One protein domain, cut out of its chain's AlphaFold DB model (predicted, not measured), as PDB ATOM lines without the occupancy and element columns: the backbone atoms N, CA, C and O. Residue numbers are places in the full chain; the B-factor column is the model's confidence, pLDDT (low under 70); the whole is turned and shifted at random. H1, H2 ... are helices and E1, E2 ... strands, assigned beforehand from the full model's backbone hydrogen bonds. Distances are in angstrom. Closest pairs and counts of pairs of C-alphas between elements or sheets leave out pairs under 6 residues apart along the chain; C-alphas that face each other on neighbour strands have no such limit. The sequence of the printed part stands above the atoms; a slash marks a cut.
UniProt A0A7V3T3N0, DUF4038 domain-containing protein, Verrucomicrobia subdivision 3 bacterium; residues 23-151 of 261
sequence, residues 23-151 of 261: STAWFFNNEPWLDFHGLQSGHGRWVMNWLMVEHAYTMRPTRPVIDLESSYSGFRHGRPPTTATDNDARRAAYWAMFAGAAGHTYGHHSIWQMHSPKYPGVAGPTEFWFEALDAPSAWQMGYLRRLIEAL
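What this domain is: This is residues 23 to 151 of the 261 residues of the protein "DUF4038 domain-containing protein" of Verrucomicrobia subdivision 3 bacterium (UniProt A0A7V3T3N0). Little here is regular structure: H1 packs on a small parallel sheet, E1 and E2, H2 meets H1 and E2, and H3 packs along H2, while the loop 99 to 135 reaches one far end at Pro 117. The printed part has 129 residues, mostly helix by its three named helices and two strands, E1 H1 E2 H2 H3, which hold only 46. It is compact, radius of gyration of the C-alphas 15.5 A, spanning 48 by 33 by 27 A.

How they stand to each other: Start at E1, residues 37 to 40, parallel to E2, residues 65 to 69; N 66 and O 37, 2.9 A apart, are within hydrogen-bond range. With H1, residues 49 to 58, between them, they form a strand-helix-strand unit, parallel strands joined through a helix, its crossover right-handed. H1 touches H2, residues 86 to 98, closest at C-alphas 50 and 95, 5.1 A, the same way at a shallow tilt of 16 degrees. H2 touches H3, residues 136 to 149, closest at C-alphas 86 and 137, 4.7 A. Every O i to N i+4 pair is within range in H1 and H2, 8 of 10 in H3.

Where its parts are: Find C-alpha 37 at (205.714, 158.788, 136.669), where E1 begins; H3 runs 20.5 A to C-alpha 149 at (186.631, 153.727, 130.169).

The domain as a whole: The printed part has no cut; E2 to H2 and H2 to H3 are long links. Residues 79 to 80 are under pLDDT 70.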
ATOM      1  N   SER A  23     212.818 155.016 133.578       97.06
ATOM      2  CA  SER A  23     211.696 155.366 134.456       97.06
ATOM      3  C   SER A  23     212.051 156.501 135.405       97.06
ATOM      4  O   SER A  23     213.090 156.482 136.065       97.06
ATOM      5  N   THR A  24     211.143 157.466 135.543       97.81
ATOM      6  CA  THR A  24     211.249 158.509 136.579       97.81
ATOM      7  C   THR A  24     211.182 157.946 138.000       97.81
ATOM      8  O   THR A  24     211.709 158.572 138.916       97.81
ATOM      9  N   ALA A  25     210.593 156.763 138.205       97.00
ATOM     10  CA  ALA A  25     210.508 156.120 139.519       97.00
ATOM     11  C   ALA A  25     211.884 155.795 140.118       97.00
ATOM     12  O   ALA A  25     212.028 155.751 141.336       97.00
ATOM     13  N   TRP A  26     212.912 155.635 139.278       95.62
ATOM     14  CA  TRP A  26     214.277 155.345 139.720       95.62
ATOM     15  C   TRP A  26     214.992 156.545 140.351       95.62
ATOM     16  O   TRP A  26     215.982 156.356 141.052       95.62
ATOM     17  N   PHE A  27     214.508 157.767 140.107       95.00
ATOM     18  CA  PHE A  27     215.223 158.992 140.479       95.00
ATOM     19  C   PHE A  27     214.353 160.009 141.221       95.00
ATOM     20  O   PHE A  27     214.856 160.715 142.088       95.00
ATOM     21  N   PHE A  28     213.056 160.088 140.904       96.56
ATOM     22  CA  PHE A  28     212.223 161.252 141.227       96.56
ATOM     23  C   PHE A  28     210.964 160.926 142.043       96.56
ATOM     24  O   PHE A  28     210.055 161.745 142.132       96.56
ATOM     25  N   ASN A  29     210.878 159.744 142.663       96.19
ATOM     26  CA  ASN A  29     209.665 159.311 143.374       96.19
ATOM     27  C   ASN A  29     209.220 160.247 144.513       96.19
ATOM     28  O   ASN A  29     208.031 160.343 144.807       96.19
ATOM     29  N   ASN A  30     210.169 160.945 145.137       95.81
ATOM     30  CA  ASN A  30     209.900 161.865 146.244       95.81
ATOM     31  C   ASN A  30     209.959 163.339 145.825       95.81
ATOM     32  O   ASN A  30     209.850 164.215 146.679       95.81
ATOM     33  N   GLU A  31     210.130 163.625 144.533       96.56
ATOM     34  CA  GLU A  31     210.191 165.001 144.053       96.56
ATOM     35  C   GLU A  31     208.802 165.652 144.140       96.56
ATOM     36  O   GLU A  31     207.822 165.069 143.656       96.56
ATOM     37  N   PRO A  32     208.680 166.841 144.759       93.31
ATOM     38  CA  PRO A  32     207.386 167.483 144.984       93.31
ATOM     39  C   PRO A  32     206.758 168.041 143.703       93.31
ATOM     40  O   PRO A  32     205.545 168.182 143.652       93.31
ATOM     41  N   TRP A  33     207.560 168.332 142.676       93.19
ATOM     42  CA  TRP A  33     207.083 168.836 141.383       93.19
ATOM     43  C   TRP A  33     206.569 167.732 140.448       93.19
ATOM     44  O   TRP A  33     206.007 168.042 139.407       93.19
ATOM     45  N   LEU A  34     206.800 166.451 140.763       96.19
ATOM     46  CA  LEU A  34     206.433 165.332 139.894       96.19
ATOM     47  C   LEU A  34     205.041 164.797 140.265       96.19
ATOM     48  O   LEU A  34     204.895 164.107 141.271       96.19
ATOM     49  N   ASP A  35     204.034 165.023 139.427       97.38
ATOM     50  CA  ASP A  35     202.665 164.563 139.704       97.38
ATOM     51  C   ASP A  35     202.457 163.076 139.395       97.38
ATOM     52  O   ASP A  35     201.722 162.369 140.089       97.38
ATOM     53  N   PHE A  36     203.120 162.575 138.353       98.19
ATOM     54  CA  PHE A  36     203.038 161.180 137.933       98.19
ATOM     55  C   PHE A  36     204.335 160.710 137.279       98.19
ATOM     56  O   PHE A  36     205.114 161.498 136.736       98.19
ATOM     57  N   HIS A  37     204.562 159.403 137.304       98.56
ATOM     58  CA  HIS A  37     205.714 158.788 136.669       98.56
ATOM     59  C   HIS A  37     205.568 158.711 135.152       98.56
ATOM     60  O   HIS A  37     204.597 158.160 134.638       98.56
ATOM     61  N   GLY A  38     206.587 159.195 134.449       98.12
ATOM     62  CA  GLY A  38     206.833 158.904 133.042       98.12
ATOM     63  C   GLY A  38     207.833 157.761 132.860       98.12
ATOM     64  O   GLY A  38     208.783 157.636 133.649       98.12
ATOM     65  N   LEU A  39     207.624 156.955 131.816       96.69
ATOM     66  CA  LEU A  39     208.552 155.927 131.329       96.69
ATOM     67  C   LEU A  39     208.849 156.150 129.841       96.69
ATOM     68  O   LEU A  39     207.958 156.547 129.098       96.69
ATOM     69  N   GLN A  40     210.055 155.799 129.402       97.00
ATOM     70  CA  GLN A  40     210.312 155.426 128.007       97.00
ATOM     71  C   GLN A  40     210.697 153.950 128.027       97.00
ATOM     72  O   GLN A  40     211.825 153.617 128.396       97.00
ATOM     73  N   SER A  41     209.765 153.052 127.714       95.31
ATOM     74  CA  SER A  41     210.046 151.614 127.725       95.31
ATOM     75  C   SER A  41     210.747 151.140 126.447       95.31
ATOM     76  O   SER A  41     211.576 150.228 126.500       95.31
ATOM     77  N   GLY A  42     210.433 151.758 125.304       91.44
ATOM     78  CA  GLY A  42     210.905 151.358 123.979       91.44
ATOM     79  C   GLY A  42     212.424 151.473 123.761       91.44
ATOM     80  O   GLY A  42     213.185 151.925 124.610       91.44
ATOM     81  N   HIS A  43     212.956 151.046 122.612       91.81
ATOM     82  CA  HIS A  43     212.285 150.365 121.493       91.81
ATOM     83  C   HIS A  43     212.870 148.963 121.252       91.81
ATOM     84  O   HIS A  43     213.095 148.556 120.119       91.81
ATOM     85  N   GLY A  44     213.224 148.215 122.300       86.56
ATOM     86  CA  GLY A  44     213.690 146.830 122.150       86.56
ATOM     87  C   GLY A  44     212.560 145.853 121.785       86.56
ATOM     88  O   GLY A  44     211.401 146.067 122.129       86.56
ATOM     89  N   ARG A  45     212.900 144.733 121.131       81.56
ATOM     90  CA  ARG A  45     211.933 143.683 120.734       81.56
ATOM     91  C   ARG A  45     211.209 143.049 121.922       81.56
ATOM     92  O   ARG A  45     210.027 142.740 121.846       81.56
ATOM     93  N   TRP A  46     211.942 142.838 123.007       76.62
ATOM     94  CA  TRP A  46     211.468 142.149 124.207       76.62
ATOM     95  C   TRP A  46     211.387 143.100 125.397       76.62
ATOM     96  O   TRP A  46     211.704 142.726 126.523       76.62
ATOM     97  N   VAL A  47     211.011 144.356 125.140       79.88
ATOM     98  CA  VAL A  47     210.752 145.321 126.208       79.88
ATOM     99  C   VAL A  47     209.568 144.819 127.026       79.88
ATOM    100  O   VAL A  47     208.434 144.770 126.558       79.88
ATOM    101  N   MET A  48     209.857 144.439 128.264       91.06
ATOM    102  CA  MET A  48     208.876 144.011 129.253       91.06
ATOM    103  C   MET A  48     208.376 145.245 130.006       91.06
ATOM    104  O   MET A  48     208.666 145.421 131.187       91.06
ATOM    105  N   ASN A  49     207.676 146.147 129.306       96.06
ATOM    106  CA  ASN A  49     207.243 147.422 129.889       96.06
ATOM    107  C   ASN A  49     206.325 147.233 131.110       96.06
ATOM    108  O   ASN A  49     206.344 148.066 132.012       96.06
ATOM    109  N   TRP A  50     205.614 146.103 131.201       97.12
ATOM    110  CA  TRP A  50     204.854 145.720 132.391       97.12
ATOM    111  C   TRP A  50     205.706 145.673 133.669       97.12
ATOM    112  O   TRP A  50     205.228 146.124 134.702       97.12
ATOM    113  N   LEU A  51     206.969 145.223 133.613       96.88
ATOM    114  CA  LEU A  51     207.873 145.223 134.778       96.88
ATOM    115  C   LEU A  51     208.226 146.649 135.216       96.88
ATOM    116  O   LEU A  51     208.317 146.940 136.406       96.88
ATOM    117  N   MET A  52     208.427 147.552 134.254       97.25
ATOM    118  CA  MET A  52     208.753 148.955 134.533       97.25
ATOM    119  C   MET A  52     207.556 149.692 135.139       97.25
ATOM    120  O   MET A  52     207.721 150.467 136.082       97.25
ATOM    121  N   VAL A  53     206.358 149.422 134.613       98.31
ATOM    122  CA  VAL A  53     205.096 149.945 135.144       98.31
ATOM    123  C   VAL A  53     204.826 149.392 136.538       98.31
ATOM    124  O   VAL A  53     204.567 150.180 137.441       98.31
ATOM    125  N   GLU A  54     204.937 148.077 136.743       97.75
ATOM    126  CA  GLU A  54     204.744 147.440 138.051       97.75
ATOM    127  C   GLU A  54     205.703 148.024 139.091       97.75
ATOM    128  O   GLU A  54     205.289 148.380 140.198       97.75
ATOM    129  N   HIS A  55     206.978 148.190 138.727       97.69
ATOM    130  CA  HIS A  55     207.963 148.803 139.607       97.69
ATOM    131  C   HIS A  55     207.543 150.220 140.019       97.69
ATOM    132  O   HIS A  55     207.475 150.504 141.209       97.69
ATOM    133  N   ALA A  56     207.194 151.086 139.063       98.12
ATOM    134  CA  ALA A  56     206.755 152.451 139.357       98.12
ATOM    135  C   ALA A  56     205.454 152.491 140.183       98.12
ATOM    136  O   ALA A  56     205.368 153.216 141.172       98.12
ATOM    137  N   TYR A  57     204.462 151.673 139.824       97.88
ATOM    138  CA  TYR A  57     203.177 151.573 140.521       97.88
ATOM    139  C   TYR A  57     203.341 151.123 141.984       97.88
ATOM    140  O   TYR A  57     202.608 151.562 142.874       97.88
ATOM    141  N   THR A  58     204.321 150.259 142.264       97.19
ATOM    142  CA  THR A  58     204.565 149.726 143.611       97.19
ATOM    143  C   THR A  58     205.449 150.610 144.490       97.19
ATOM    144  O   THR A  58     205.570 150.315 145.683       97.19
ATOM    145  N   MET A  59     205.982 151.724 143.979       97.62
ATOM    146  CA  MET A  59     206.734 152.692 144.784       97.62
ATOM    147  C   MET A  59     205.875 153.352 145.876       97.62
ATOM    148  O   MET A  59     204.638 153.277 145.881       97.62
ATOM    149  N   ARG A  60     206.543 153.972 146.861       95.88
ATOM    150  CA  ARG A  60     205.912 154.711 147.965       95.88
ATOM    151  C   ARG A  60     206.549 156.100 148.127       95.88
ATOM    152  O   ARG A  60     207.770 156.152 148.250       95.88
ATOM    153  N   PRO A  61     205.758 157.191 148.179       95.00
ATOM    154  CA  PRO A  61     204.299 157.222 148.006       95.00
ATOM    155  C   PRO A  61     203.886 156.759 146.601       95.00
ATOM    156  O   PRO A  61     204.620 156.968 145.641       95.00
ATOM    157  N   THR A  62     202.745 156.073 146.495       95.88
ATOM    158  CA  THR A  62     202.238 155.589 145.203       95.88
ATOM    159  C   THR A  62     201.761 156.771 144.368       95.88
ATOM    160  O   THR A  62     200.994 157.600 144.861       95.88
ATOM    161  N   ARG A  63     202.191 156.827 143.105       96.62
ATOM    162  CA  ARG A  63     201.793 157.839 142.119       96.62
ATOM    163  C   ARG A  63     201.296 157.165 140.838       96.62
ATOM    164  O   ARG A  63     201.695 156.028 140.569       96.62
ATOM    165  N   PRO A  64     200.447 157.830 140.036       98.12
ATOM    166  CA  PRO A  64     200.109 157.341 138.704       98.12
ATOM    167  C   PRO A  64     201.375 157.137 137.860       98.12
ATOM    168  O   PRO A  64     202.368 157.840 138.045       98.12
ATOM    169  N   VAL A  65     201.339 156.198 136.918       98.50
ATOM    170  CA  VAL A  65     202.420 155.962 135.951       98.50
ATOM    171  C   VAL A  65     201.849 155.877 134.543       98.50
ATOM    172  O   VAL A  65     200.783 155.298 134.340       98.50
ATOM    173  N   ILE A  66     202.550 156.457 133.575       98.56
ATOM    174  CA  ILE A  66     202.233 156.374 132.150       98.56
ATOM    175  C   ILE A  66     203.505 155.966 131.405       98.56
ATOM    176  O   ILE A  66     204.571 156.555 131.598       98.56
ATOM    177  N   ASP A  67     203.389 154.965 130.533       98.19
ATOM    178  CA  ASP A  67     204.415 154.694 129.526       98.19
ATOM    179  C   ASP A  67     204.295 155.765 128.432       98.19
ATOM    180  O   ASP A  67     203.332 155.763 127.658       98.19
ATOM    181  N   LEU A  68     205.198 156.752 128.468       98.19
ATOM    182  CA  LEU A  68     205.178 157.931 127.596       98.19
ATOM    183  C   LEU A  68     205.734 157.614 126.208       98.19
ATOM    184  O   LEU A  68     205.389 158.290 125.244       98.19
ATOM    185  N   GLU A  69     206.578 156.589 126.103       97.56
ATOM    186  CA  GLU A  69     207.191 156.195 124.842       97.56
ATOM    187  C   GLU A  69     207.528 154.696 124.833       97.56
ATOM    188  O   GLU A  69     208.561 154.239 125.337       97.56
ATOM    189  N   SER A  70     206.641 153.918 124.212       94.62
ATOM    190  CA  SER A  70     206.837 152.491 123.957       94.62
ATOM    191  C   SER A  70     207.449 152.218 122.577       94.62
ATOM    192  O   SER A  70     207.837 153.120 121.836       94.62
ATOM    193  N   SER A  71     207.561 150.944 122.192       91.25
ATOM    194  CA  SER A  71     207.960 150.569 120.829       91.25
ATOM    195  C   SER A  71     207.011 151.171 119.787       91.25
ATOM    196  O   SER A  71     205.796 151.034 119.905       91.25
ATOM    197  N   TYR A  72     207.580 151.818 118.769       94.94
ATOM    198  CA  TYR A  72     206.826 152.423 117.673       94.94
ATOM    199  C   TYR A  72     206.707 151.456 116.508       94.94
ATOM    200  O   TYR A  72     207.732 151.011 115.991       94.94
ATOM    201  N   SER A  73     205.493 151.176 116.039       94.94
ATOM    202  CA  SER A  73     205.297 150.354 114.841       94.94
ATOM    203  C   SER A  73     206.039 150.956 113.638       94.94
ATOM    204  O   SER A  73     206.183 152.177 113.515       94.94
ATOM    205  N   GLY A  74     206.634 150.089 112.819       94.00
ATOM    206  CA  GLY A  74     207.509 150.472 111.709       94.00
ATOM    207  C   GLY A  74     208.934 150.873 112.117       94.00
ATOM    208  O   GLY A  74     209.779 151.056 111.238       94.00
ATOM    209  N   PHE A  75     209.252 150.997 113.413       93.25
ATOM    210  CA  PHE A  75     210.600 151.335 113.883       93.25
ATOM    211  C   PHE A  75     211.429 150.085 114.168       93.25
ATOM    212  O   PHE A  75     210.920 149.071 114.645       93.25
ATOM    213  N   ARG A  76     212.736 150.148 113.902       89.94
ATOM    214  CA  ARG A  76     213.651 149.039 114.207       89.94
ATOM    215  C   ARG A  76     213.715 148.776 115.714       89.94
ATOM    216  O   ARG A  76     213.845 149.702 116.513       89.94
ATOM    217  N   HIS A  77     213.751 147.507 116.088       84.81
ATOM    218  CA  HIS A  77     214.068 147.087 117.437       84.81
ATOM    219  C   HIS A  77     215.576 147.164 117.681       84.81
ATOM    220  O   HIS A  77     216.303 146.305 117.193       84.81
ATOM    221  N   GLY A  78     216.050 148.150 118.454       76.38
ATOM    222  CA  GLY A  78     217.453 148.263 118.906       76.38
ATOM    223  C   GLY A  78     218.510 147.701 117.927       76.38
ATOM    224  O   GLY A  78     218.606 148.132 116.779       76.38
ATOM    225  N   ARG A  79     219.312 146.730 118.389       58.97
ATOM    226  CA  ARG A  79     220.120 145.792 117.571       58.97
ATOM    227  C   ARG A  79     219.816 144.383 118.116       58.97
ATOM    228  O   ARG A  79     219.935 144.280 119.338       58.97
ATOM    229  N   PRO A  80     219.444 143.310 117.368       57.47
ATOM    230  CA  PRO A  80     219.496 142.978 115.921       57.47
ATOM    231  C   PRO A  80     218.183 143.266 115.133       57.47
ATOM    232  O   PRO A  80     217.187 143.622 115.754       57.47
ATOM    233  N   PRO A  81     218.137 143.111 113.784       73.44
ATOM    234  CA  PRO A  81     217.183 143.805 112.915       73.44
ATOM    235  C   PRO A  81     215.829 143.093 112.833       73.44
ATOM    236  O   PRO A  81     215.569 142.304 111.929       73.44
ATOM    237  N   THR A  82     214.934 143.397 113.761       86.56
ATOM    238  CA  THR A  82     213.500 143.252 113.497       86.56
ATOM    239  C   THR A  82     212.832 144.609 113.601       86.56
ATOM    240  O   THR A  82     213.363 145.516 114.234       86.56
ATOM    241  N   THR A  83     211.678 144.761 112.971       91.69
ATOM    242  CA  THR A  83     210.871 145.980 113.034       91.69
ATOM    243  C   THR A  83     209.699 145.736 113.970       91.69
ATOM    244  O   THR A  83     209.136 144.640 113.972       91.69
ATOM    245  N   ALA A  84     209.363 146.725 114.792       93.81
ATOM    246  CA  ALA A  84     208.169 146.688 115.617       93.81
ATOM    247  C   ALA A  84     206.921 146.695 114.739       93.81
ATOM    248  O   ALA A  84     206.823 147.421 113.750       93.81
ATOM    249  N   THR A  85     205.963 145.867 115.112       94.62
ATOM    250  CA  THR A  85     204.699 145.669 114.406       94.62
ATOM    251  C   THR A  85     203.556 146.352 115.151       94.62
ATOM    252  O   THR A  85     203.723 146.817 116.281       94.62
ATOM    253  N   ASP A  86     202.361 146.386 114.562       95.50
ATOM    254  CA  ASP A  86     201.153 146.815 115.281       95.50
ATOM    255  C   ASP A  86     200.854 145.936 116.502       95.50
ATOM    256  O   ASP A  86     200.319 146.403 117.506       95.50
ATOM    257  N   ASN A  87     201.228 144.653 116.436       95.25
ATOM    258  CA  ASN A  87     201.116 143.739 117.566       95.25
ATOM    259  C   ASN A  87     202.030 144.155 118.727       95.25
ATOM    260  O   ASN A  87     201.613 144.106 119.879       95.25
ATOM    261  N   ASP A  88     203.257 144.597 118.443       95.12
ATOM    262  CA  ASP A  88     204.169 145.063 119.493       95.12
ATOM    263  C   ASP A  88     203.616 146.316 120.194       95.12
ATOM    264  O   ASP A  88     203.673 146.397 121.422       95.12
ATOM    265  N   ALA A  89     203.014 147.240 119.433       96.06
ATOM    266  CA  ALA A  89     202.354 148.426 119.981       96.06
ATOM    267  C   ALA A  89     201.130 148.064 120.839       96.06
ATOM    268  O   ALA A  89     201.028 148.518 121.979       96.06
ATOM    269  N   ARG A  90     200.231 147.191 120.350       97.06
ATOM    270  CA  ARG A  90     199.104 146.695 121.161       97.06
ATOM    271  C   ARG A  90     199.594 146.018 122.433       97.06
ATOM    272  O   ARG A  90     199.152 146.385 123.517       97.06
ATOM    273  N   ARG A  91     200.528 145.072 122.326       96.88
ATOM    274  CA  ARG A  91     201.050 144.339 123.485       96.88
ATOM    275  C   ARG A  91     201.592 145.290 124.545       96.88
ATOM    276  O   ARG A  91     201.235 145.131 125.706       96.88
ATOM    277  N   ALA A  92     202.380 146.297 124.157       96.94
ATOM    278  CA  ALA A  92     202.888 147.306 125.085       96.94
ATOM    279  C   ALA A  92     201.757 148.085 125.780       96.94
ATOM    280  O   ALA A  92     201.816 148.289 126.993       96.94
ATOM    281  N   ALA A  93     200.710 148.469 125.046       97.94
ATOM    282  CA  ALA A  93     199.575 149.204 125.594       97.94
ATOM    283  C   ALA A  93     198.783 148.388 126.631       97.94
ATOM    284  O   ALA A  93     198.537 148.858 127.745       97.94
ATOM    285  N   TYR A  94     198.427 147.141 126.300       98.44
ATOM    286  CA  TYR A  94     197.704 146.259 127.224       98.44
ATOM    287  C   TYR A  94     198.578 145.863 128.414       98.44
ATOM    288  O   TYR A  94     198.099 145.880 129.546       98.44
ATOM    289  N   TRP A  95     199.865 145.585 128.201       98.25
ATOM    290  CA  TRP A  95     200.799 145.329 129.295       98.25
ATOM    291  C   TRP A  95     200.924 146.505 130.259       98.25
ATOM    292  O   TRP A  95     200.851 146.289 131.466       98.25
ATOM    293  N   ALA A  96     201.042 147.737 129.758       98.25
ATOM    294  CA  ALA A  96     201.102 148.917 130.612       98.25
ATOM    295  C   ALA A  96     199.824 149.066 131.451       98.25
ATOM    296  O   ALA A  96     199.892 149.143 132.678       98.25
ATOM    297  N   MET A  97     198.649 149.033 130.815       98.44
ATOM    298  CA  MET A  97     197.379 149.185 131.531       98.44
ATOM    299  C   MET A  97     197.159 148.080 132.572       98.44
ATOM    300  O   MET A  97     196.781 148.366 133.707       98.44
ATOM    301  N   PHE A  98     197.435 146.821 132.220       98.62
ATOM    302  CA  PHE A  98     197.213 145.685 133.119       98.62
ATOM    303  C   PHE A  98     198.258 145.593 134.241       98.62
ATOM    304  O   PHE A  98     197.974 144.996 135.279       98.62
ATOM    305  N   ALA A  99     199.430 146.212 134.073       98.31
ATOM    306  CA  ALA A  99     200.441 146.356 135.120       98.31
ATOM    307  C   ALA A  99     200.177 147.532 136.080       98.31
ATOM    308  O   ALA A  99     200.892 147.676 137.070       98.31
ATOM    309  N   GLY A 100     199.141 148.343 135.833       97.69
ATOM    310  CA  GLY A 100     198.710 149.415 136.735       97.69
ATOM    311  C   GLY A 100     198.960 150.831 136.220       97.69
ATOM    312  O   GLY A 100     198.860 151.779 136.997       97.69
ATOM    313  N   ALA A 101     199.278 151.001 134.933       98.25
ATOM    314  CA  ALA A 101     199.387 152.331 134.352       98.25
ATOM    315  C   ALA A 101     198.044 153.075 134.376       98.25
ATOM    316  O   ALA A 101     196.973 152.494 134.195       98.25
ATOM    317  N   ALA A 102     198.121 154.392 134.559       97.88
ATOM    318  CA  ALA A 102     196.974 155.294 134.499       97.88
ATOM    319  C   ALA A 102     196.593 155.675 133.056       97.88
ATOM    320  O   ALA A 102     195.587 156.341 132.833       97.88
ATOM    321  N   GLY A 103     197.399 155.259 132.079       97.31
ATOM    322  CA  GLY A 103     197.215 155.526 130.661       97.31
ATOM    323  C   GLY A 103     198.373 154.962 129.840       97.31
ATOM    324  O   GLY A 103     199.292 154.335 130.374       97.31
ATOM    325  N   HIS A 104     198.343 155.211 128.535       97.94
ATOM    326  CA  HIS A 104     199.382 154.787 127.602       97.94
ATOM    327  C   HIS A 104     199.539 155.811 126.475       97.94
ATOM    328  O   HIS A 104     198.543 156.373 126.016       97.94
ATOM    329  N   THR A 105     200.774 156.026 126.018       98.12
ATOM    330  CA  THR A 105     201.074 156.890 124.872       98.12
ATOM    331  C   THR A 105     201.528 156.045 123.691       98.12
ATOM    332  O   THR A 105     202.517 155.324 123.770       98.12
ATOM    333  N   TYR A 106     200.804 156.159 122.580       97.62
ATOM    334  CA  TYR A 106     201.140 155.497 121.324       97.62
ATOM    335  C   TYR A 106     202.104 156.334 120.486       97.62
ATOM    336  O   TYR A 106     202.026 157.562 120.472       97.62
ATOM    337  N   GLY A 107     202.954 155.658 119.715       96.69
ATOM    338  CA  GLY A 107     203.737 156.290 118.664       96.69
ATOM    339  C   GLY A 107     203.966 155.357 117.481       96.69
ATOM    340  O   GLY A 107     203.951 154.133 117.605       96.69
ATOM    341  N   HIS A 108     204.194 155.966 116.324       97.69
ATOM    342  CA  HIS A 108     204.450 155.285 115.059       97.69
ATOM    343  C   HIS A 108     205.676 155.896 114.396       97.69
ATOM    344  O   HIS A 108     205.799 157.124 114.387       97.69
ATOM    345  N   HIS A 109     206.536 155.071 113.790       96.56
ATOM    346  CA  HIS A 109     207.816 155.503 113.223       96.56
ATOM    347  C   HIS A 109     207.671 156.659 112.231       96.56
ATOM    348  O   HIS A 109     208.471 157.587 112.256       96.56
ATOM    349  N   SER A 110     206.655 156.639 111.378       98.00
ATOM    350  CA  SER A 110     206.441 157.719 110.410       98.00
ATOM    351  C   SER A 110     205.750 158.947 111.002       98.00
ATOM    352  O   SER A 110     206.037 160.063 110.570       98.00
ATOM    353  N   ILE A 111     204.874 158.763 111.998       98.12
ATOM    354  CA  ILE A 111     204.034 159.839 112.547       98.12
ATOM    355  C   ILE A 111     204.849 160.788 113.426       98.12
ATOM    356  O   ILE A 111     204.773 161.997 113.225       98.12
ATOM    357  N   TRP A 112     205.663 160.269 114.357       96.62
ATOM    358  CA  TRP A 112     206.367 161.106 115.351       96.62
ATOM    359  C   TRP A 112     207.285 162.160 114.710       96.62
ATOM    360  O   TRP A 112     207.476 163.244 115.255       96.62
ATOM    361  N   GLN A 113     207.820 161.841 113.531       97.25
ATOM    362  CA  GLN A 113     208.730 162.683 112.756       97.25
ATOM    363  C   GLN A 113     208.084 163.308 111.514       97.25
ATOM    364  O   GLN A 113     208.784 163.929 110.718       97.25
ATOM    365  N   MET A 114     206.769 163.139 111.327       97.88
ATOM    366  CA  MET A 114     206.024 163.685 110.186       97.88
ATOM    367  C   MET A 114     206.668 163.340 108.827       97.88
ATOM    368  O   MET A 114     206.780 164.193 107.937       97.88
ATOM    369  N   HIS A 115     207.115 162.087 108.655       98.31
ATOM    370  CA  HIS A 115     207.801 161.654 107.438       98.31
ATOM    371  C   HIS A 115     206.931 161.886 106.193       98.31
ATOM    372  O   HIS A 115     205.808 161.398 106.104       98.31
ATOM    373  N   SER A 116     207.453 162.627 105.216       98.25
ATOM    374  CA  SER A 116     206.769 162.948 103.958       98.25
ATOM    375  C   SER A 116     207.763 163.029 102.789       98.25
ATOM    376  O   SER A 116     208.971 163.095 103.033       98.25
ATOM    377  N   PRO A 117     207.302 163.123 101.524       97.50
ATOM    378  CA  PRO A 117     208.200 163.334 100.383       97.50
ATOM    379  C   PRO A 117     209.073 164.590 100.519       97.50
ATOM    380  O   PRO A 117     210.224 164.605 100.095       97.50
ATOM    381  N   LYS A 118     208.518 165.654 101.119       97.44
ATOM    382  CA  LYS A 118     209.212 166.934 101.328       97.44
ATOM    383  C   LYS A 118     210.174 166.890 102.516       97.44
ATOM    384  O   LYS A 118     211.206 167.554 102.482       97.44
ATOM    385  N   TYR A 119     209.827 166.128 103.551       96.62
ATOM    386  CA  TYR A 119     210.613 165.983 104.774       96.62
ATOM    387  C   TYR A 119     210.903 164.494 105.019       96.62
ATOM    388  O   TYR A 119     210.142 163.815 105.723       96.62
ATOM    389  N   PRO A 120     211.966 163.953 104.392       96.19
ATOM    390  CA  PRO A 120     212.386 162.577 104.612       96.19
ATOM    391  C   PRO A 120     212.715 162.333 106.085       96.19
ATOM    392  O   PRO A 120     213.415 163.128 106.711       96.19
ATOM    393  N   GLY A 121     212.193 161.238 106.631       95.56
ATOM    394  CA  GLY A 121     212.404 160.869 108.020       95.56
ATOM    395  C   GLY A 121     213.778 160.243 108.233       95.56
ATOM    396  O   GLY A 121     214.407 159.710 107.317       95.56
ATOM    397  N   VAL A 122     214.237 160.285 109.474       93.69
ATOM    398  CA  VAL A 122     215.426 159.577 109.932       93.69
ATOM    399  C   VAL A 122     215.095 158.115 110.202       93.69
ATOM    400  O   VAL A 122     213.948 157.765 110.455       93.69
ATOM    401  N   ALA A 123     216.121 157.259 110.195       90.44
ATOM    402  CA  ALA A 123     216.000 155.830 110.497       90.44
ATOM    403  C   ALA A 123     215.181 154.987 109.497       90.44
ATOM    404  O   ALA A 123     214.846 153.844 109.805       90.44
ATOM    405  N   GLY A 124     214.954 155.505 108.288       92.19
ATOM    406  CA  GLY A 124     214.379 154.759 107.166       92.19
ATOM    407  C   GLY A 124     212.918 154.336 107.353       92.19
ATOM    408  O   GLY A 124     212.638 153.145 107.218       92.19
ATOM    409  N   PRO A 125     211.988 155.252 107.686       94.50
ATOM    410  CA  PRO A 125     210.558 154.963 107.619       94.50
ATOM    411  C   PRO A 125     210.152 154.635 106.179       94.50
ATOM    412  O   PRO A 125     210.729 155.162 105.229       94.50
ATOM    413  N   THR A 126     209.169 153.753 106.025       92.12
ATOM    414  CA  THR A 126     208.735 153.250 104.712       92.12
ATOM    415  C   THR A 126     207.459 153.905 104.194       92.12
ATOM    416  O   THR A 126     207.269 153.986 102.988       92.12
ATOM    417  N   GLU A 127     206.592 154.365 105.092       95.38
ATOM    418  CA  GLU A 127     205.270 154.940 104.805       95.38
ATOM    419  C   GLU A 127     205.215 156.414 105.217       95.38
ATOM    420  O   GLU A 127     205.894 156.809 106.170       95.38
ATOM    421  N   PHE A 128     204.412 157.242 104.550       98.12
ATOM    422  CA  PHE A 128     204.271 158.643 104.948       98.12
ATOM    423  C   PHE A 128     203.374 158.794 106.177       98.12
ATOM    424  O   PHE A 128     202.481 157.994 106.431       98.12
ATOM    425  N   TRP A 129     203.594 159.852 106.961       98.44
ATOM    426  CA  TRP A 129     202.909 160.046 108.242       98.44
ATOM    427  C   TRP A 129     201.382 160.078 108.118       98.44
ATOM    428  O   TRP A 129     200.701 159.602 109.015       98.44
ATOM    429  N   PHE A 130     200.857 160.624 107.017       97.88
ATOM    430  CA  PHE A 130     199.418 160.718 106.767       97.88
ATOM    431  C   PHE A 130     198.807 159.389 106.307       97.88
ATOM    432  O   PHE A 130     197.613 159.198 106.486       97.88
ATOM    433  N   GLU A 131     199.611 158.474 105.760       97.50
ATOM    434  CA  GLU A 131     199.201 157.090 105.474       97.50
ATOM    435  C   GLU A 131     199.223 156.272 106.772       97.50
ATOM    436  O   GLU A 131     198.281 155.549 107.080       97.50
ATOM    437  N   ALA A 132     200.253 156.483 107.594       97.25
ATOM    438  CA  ALA A 132     200.424 155.842 108.894       97.25
ATOM    439  C   ALA A 132     199.339 156.197 109.927       97.25
ATOM    440  O   ALA A 132     199.225 155.528 110.955       97.25
ATOM    441  N   LEU A 133     198.532 157.238 109.686       97.00
ATOM    442  CA  LEU A 133     197.343 157.521 110.500       97.00
ATOM    443  C   LEU A 133     196.329 156.371 110.450       97.00
ATOM    444  O   LEU A 133     195.611 156.161 111.426       97.00
ATOM    445  N   ASP A 134     196.312 155.613 109.351       96.44
ATOM    446  CA  ASP A 134     195.458 154.442 109.162       96.44
ATOM    447  C   ASP A 134     196.135 153.122 109.572       96.44
ATOM    448  O   ASP A 134     195.567 152.046 109.366       96.44
ATOM    449  N   ALA A 135     197.320 153.177 110.196       96.81
ATOM    450  CA  ALA A 135     197.976 151.990 110.734       96.81
ATOM    451  C   ALA A 135     197.044 151.250 111.718       96.81
ATOM    452  O   ALA A 135     196.378 151.894 112.543       96.81
ATOM    453  N   PRO A 136     196.998 149.903 111.698       97.56
ATOM    454  CA  PRO A 136     196.126 149.138 112.585       97.56
ATOM    455  C   PRO A 136     196.282 149.519 114.060       97.56
ATOM    456  O   PRO A 136     195.282 149.695 114.758       97.56
ATOM    457  N   SER A 137     197.517 149.698 114.539       96.06
ATOM    458  CA  SER A 137     197.779 150.058 115.936       96.06
ATOM    459  C   SER A 137     197.226 151.429 116.330       96.06
ATOM    460  O   SER A 137     196.732 151.558 117.450       96.06
ATOM    461  N   ALA A 138     197.196 152.412 115.421       95.00
ATOM    462  CA  ALA A 138     196.626 153.736 115.685       95.00
ATOM    463  C   ALA A 138     195.131 153.647 116.044       95.00
ATOM    464  O   ALA A 138     194.689 154.193 117.058       95.00
ATOM    465  N   TRP A 139     194.362 152.873 115.273       95.00
ATOM    466  CA  TRP A 139     192.947 152.610 115.556       95.00
ATOM    467  C   TRP A 139     192.750 151.722 116.791       95.00
ATOM    468  O   TRP A 139     191.830 151.945 117.587       95.00
ATOM    469  N   GLN A 140     193.628 150.735 116.983       97.75
ATOM    470  CA  GLN A 140     193.517 149.756 118.066       97.75
ATOM    471  C   GLN A 140     193.702 150.355 119.462       97.75
ATOM    472  O   GLN A 140     193.084 149.875 120.417       97.75
ATOM    473  N   MET A 141     194.448 151.455 119.598       97.88
ATOM    474  CA  MET A 141     194.500 152.210 120.858       97.88
ATOM    475  C   MET A 141     193.121 152.733 121.278       97.88
ATOM    476  O   MET A 141     192.788 152.759 122.466       97.88
ATOM    477  N   GLY A 142     192.271 153.082 120.308       97.38
ATOM    478  CA  GLY A 142     190.888 153.473 120.560       97.38
ATOM    479  C   GLY A 142     190.042 152.344 121.159       97.38
ATOM    480  O   GLY A 142     189.145 152.622 121.957       97.38
ATOM    481  N   TYR A 143     190.326 151.080 120.820       98.25
ATOM    482  CA  TYR A 143     189.652 149.920 121.414       98.25
ATOM    483  C   TYR A 143     190.040 149.739 122.884       98.25
ATOM    484  O   TYR A 143     189.152 149.572 123.720       98.25
ATOM    485  N   LEU A 144     191.332 149.854 123.212       98.12
ATOM    486  CA  LEU A 144     191.809 149.789 124.597       98.12
ATOM    487  C   LEU A 144     191.181 150.893 125.454       98.12
ATOM    488  O   LEU A 144     190.657 150.612 126.530       98.12
ATOM    489  N   ARG A 145     191.176 152.138 124.959       97.50
ATOM    490  CA  ARG A 145     190.551 153.266 125.660       97.50
ATOM    491  C   ARG A 145     189.085 152.979 125.986       97.50
ATOM    492  O   ARG A 145     188.687 153.108 127.139       97.50
ATOM    493  N   ARG A 146     188.296 152.540 124.997       97.31
ATOM    494  CA  ARG A 146     186.873 152.218 125.198       97.31
ATOM    495  C   ARG A 146     186.660 151.064 126.176       97.31
ATOM    496  O   ARG A 146     185.730 151.136 126.967       97.31
ATOM    497  N   LEU A 147     187.505 150.030 126.140       97.62
ATOM    498  CA  LEU A 147     187.439 148.916 127.091       97.62
ATOM    499  C   LEU A 147     187.634 149.398 128.535       97.62
ATOM    500  O   LEU A 147     186.843 149.049 129.406       97.62
ATOM    501  N   ILE A 148     188.672 150.203 128.782       97.31
ATOM    502  CA  ILE A 148     189.015 150.676 130.129       97.31
ATOM    503  C   ILE A 148     188.009 151.723 130.633       97.31
ATOM    504  O   ILE A 148     187.569 151.636 131.777       97.31
ATOM    505  N   GLU A 149     187.598 152.680 129.794       96.38
ATOM    506  CA  GLU A 149     186.631 153.727 130.169       96.38
ATOM    507  C   GLU A 149     185.210 153.183 130.412       96.38
ATOM    508  O   GLU A 149     184.410 153.832 131.084       96.38
ATOM    509  N   ALA A 150     184.885 151.988 129.910       96.25
ATOM    510  CA  ALA A 150     183.591 151.343 130.138       96.25
ATOM    511  C   ALA A 150     183.466 150.658 131.517       96.25
ATOM    512  O   ALA A 150     182.430 150.054 131.816       96.25
ATOM    513  N   LEU A 151     184.515 150.720 132.346       95.81
ATOM    514  CA  LEU A 151     184.619 150.044 133.639       95.81
ATOM    515  C   LEU A 151     184.973 151.039 134.768       95.81
ATOM    516  O   LEU A 151     185.531 152.102 134.497       95.81
TER     517      LEU A 151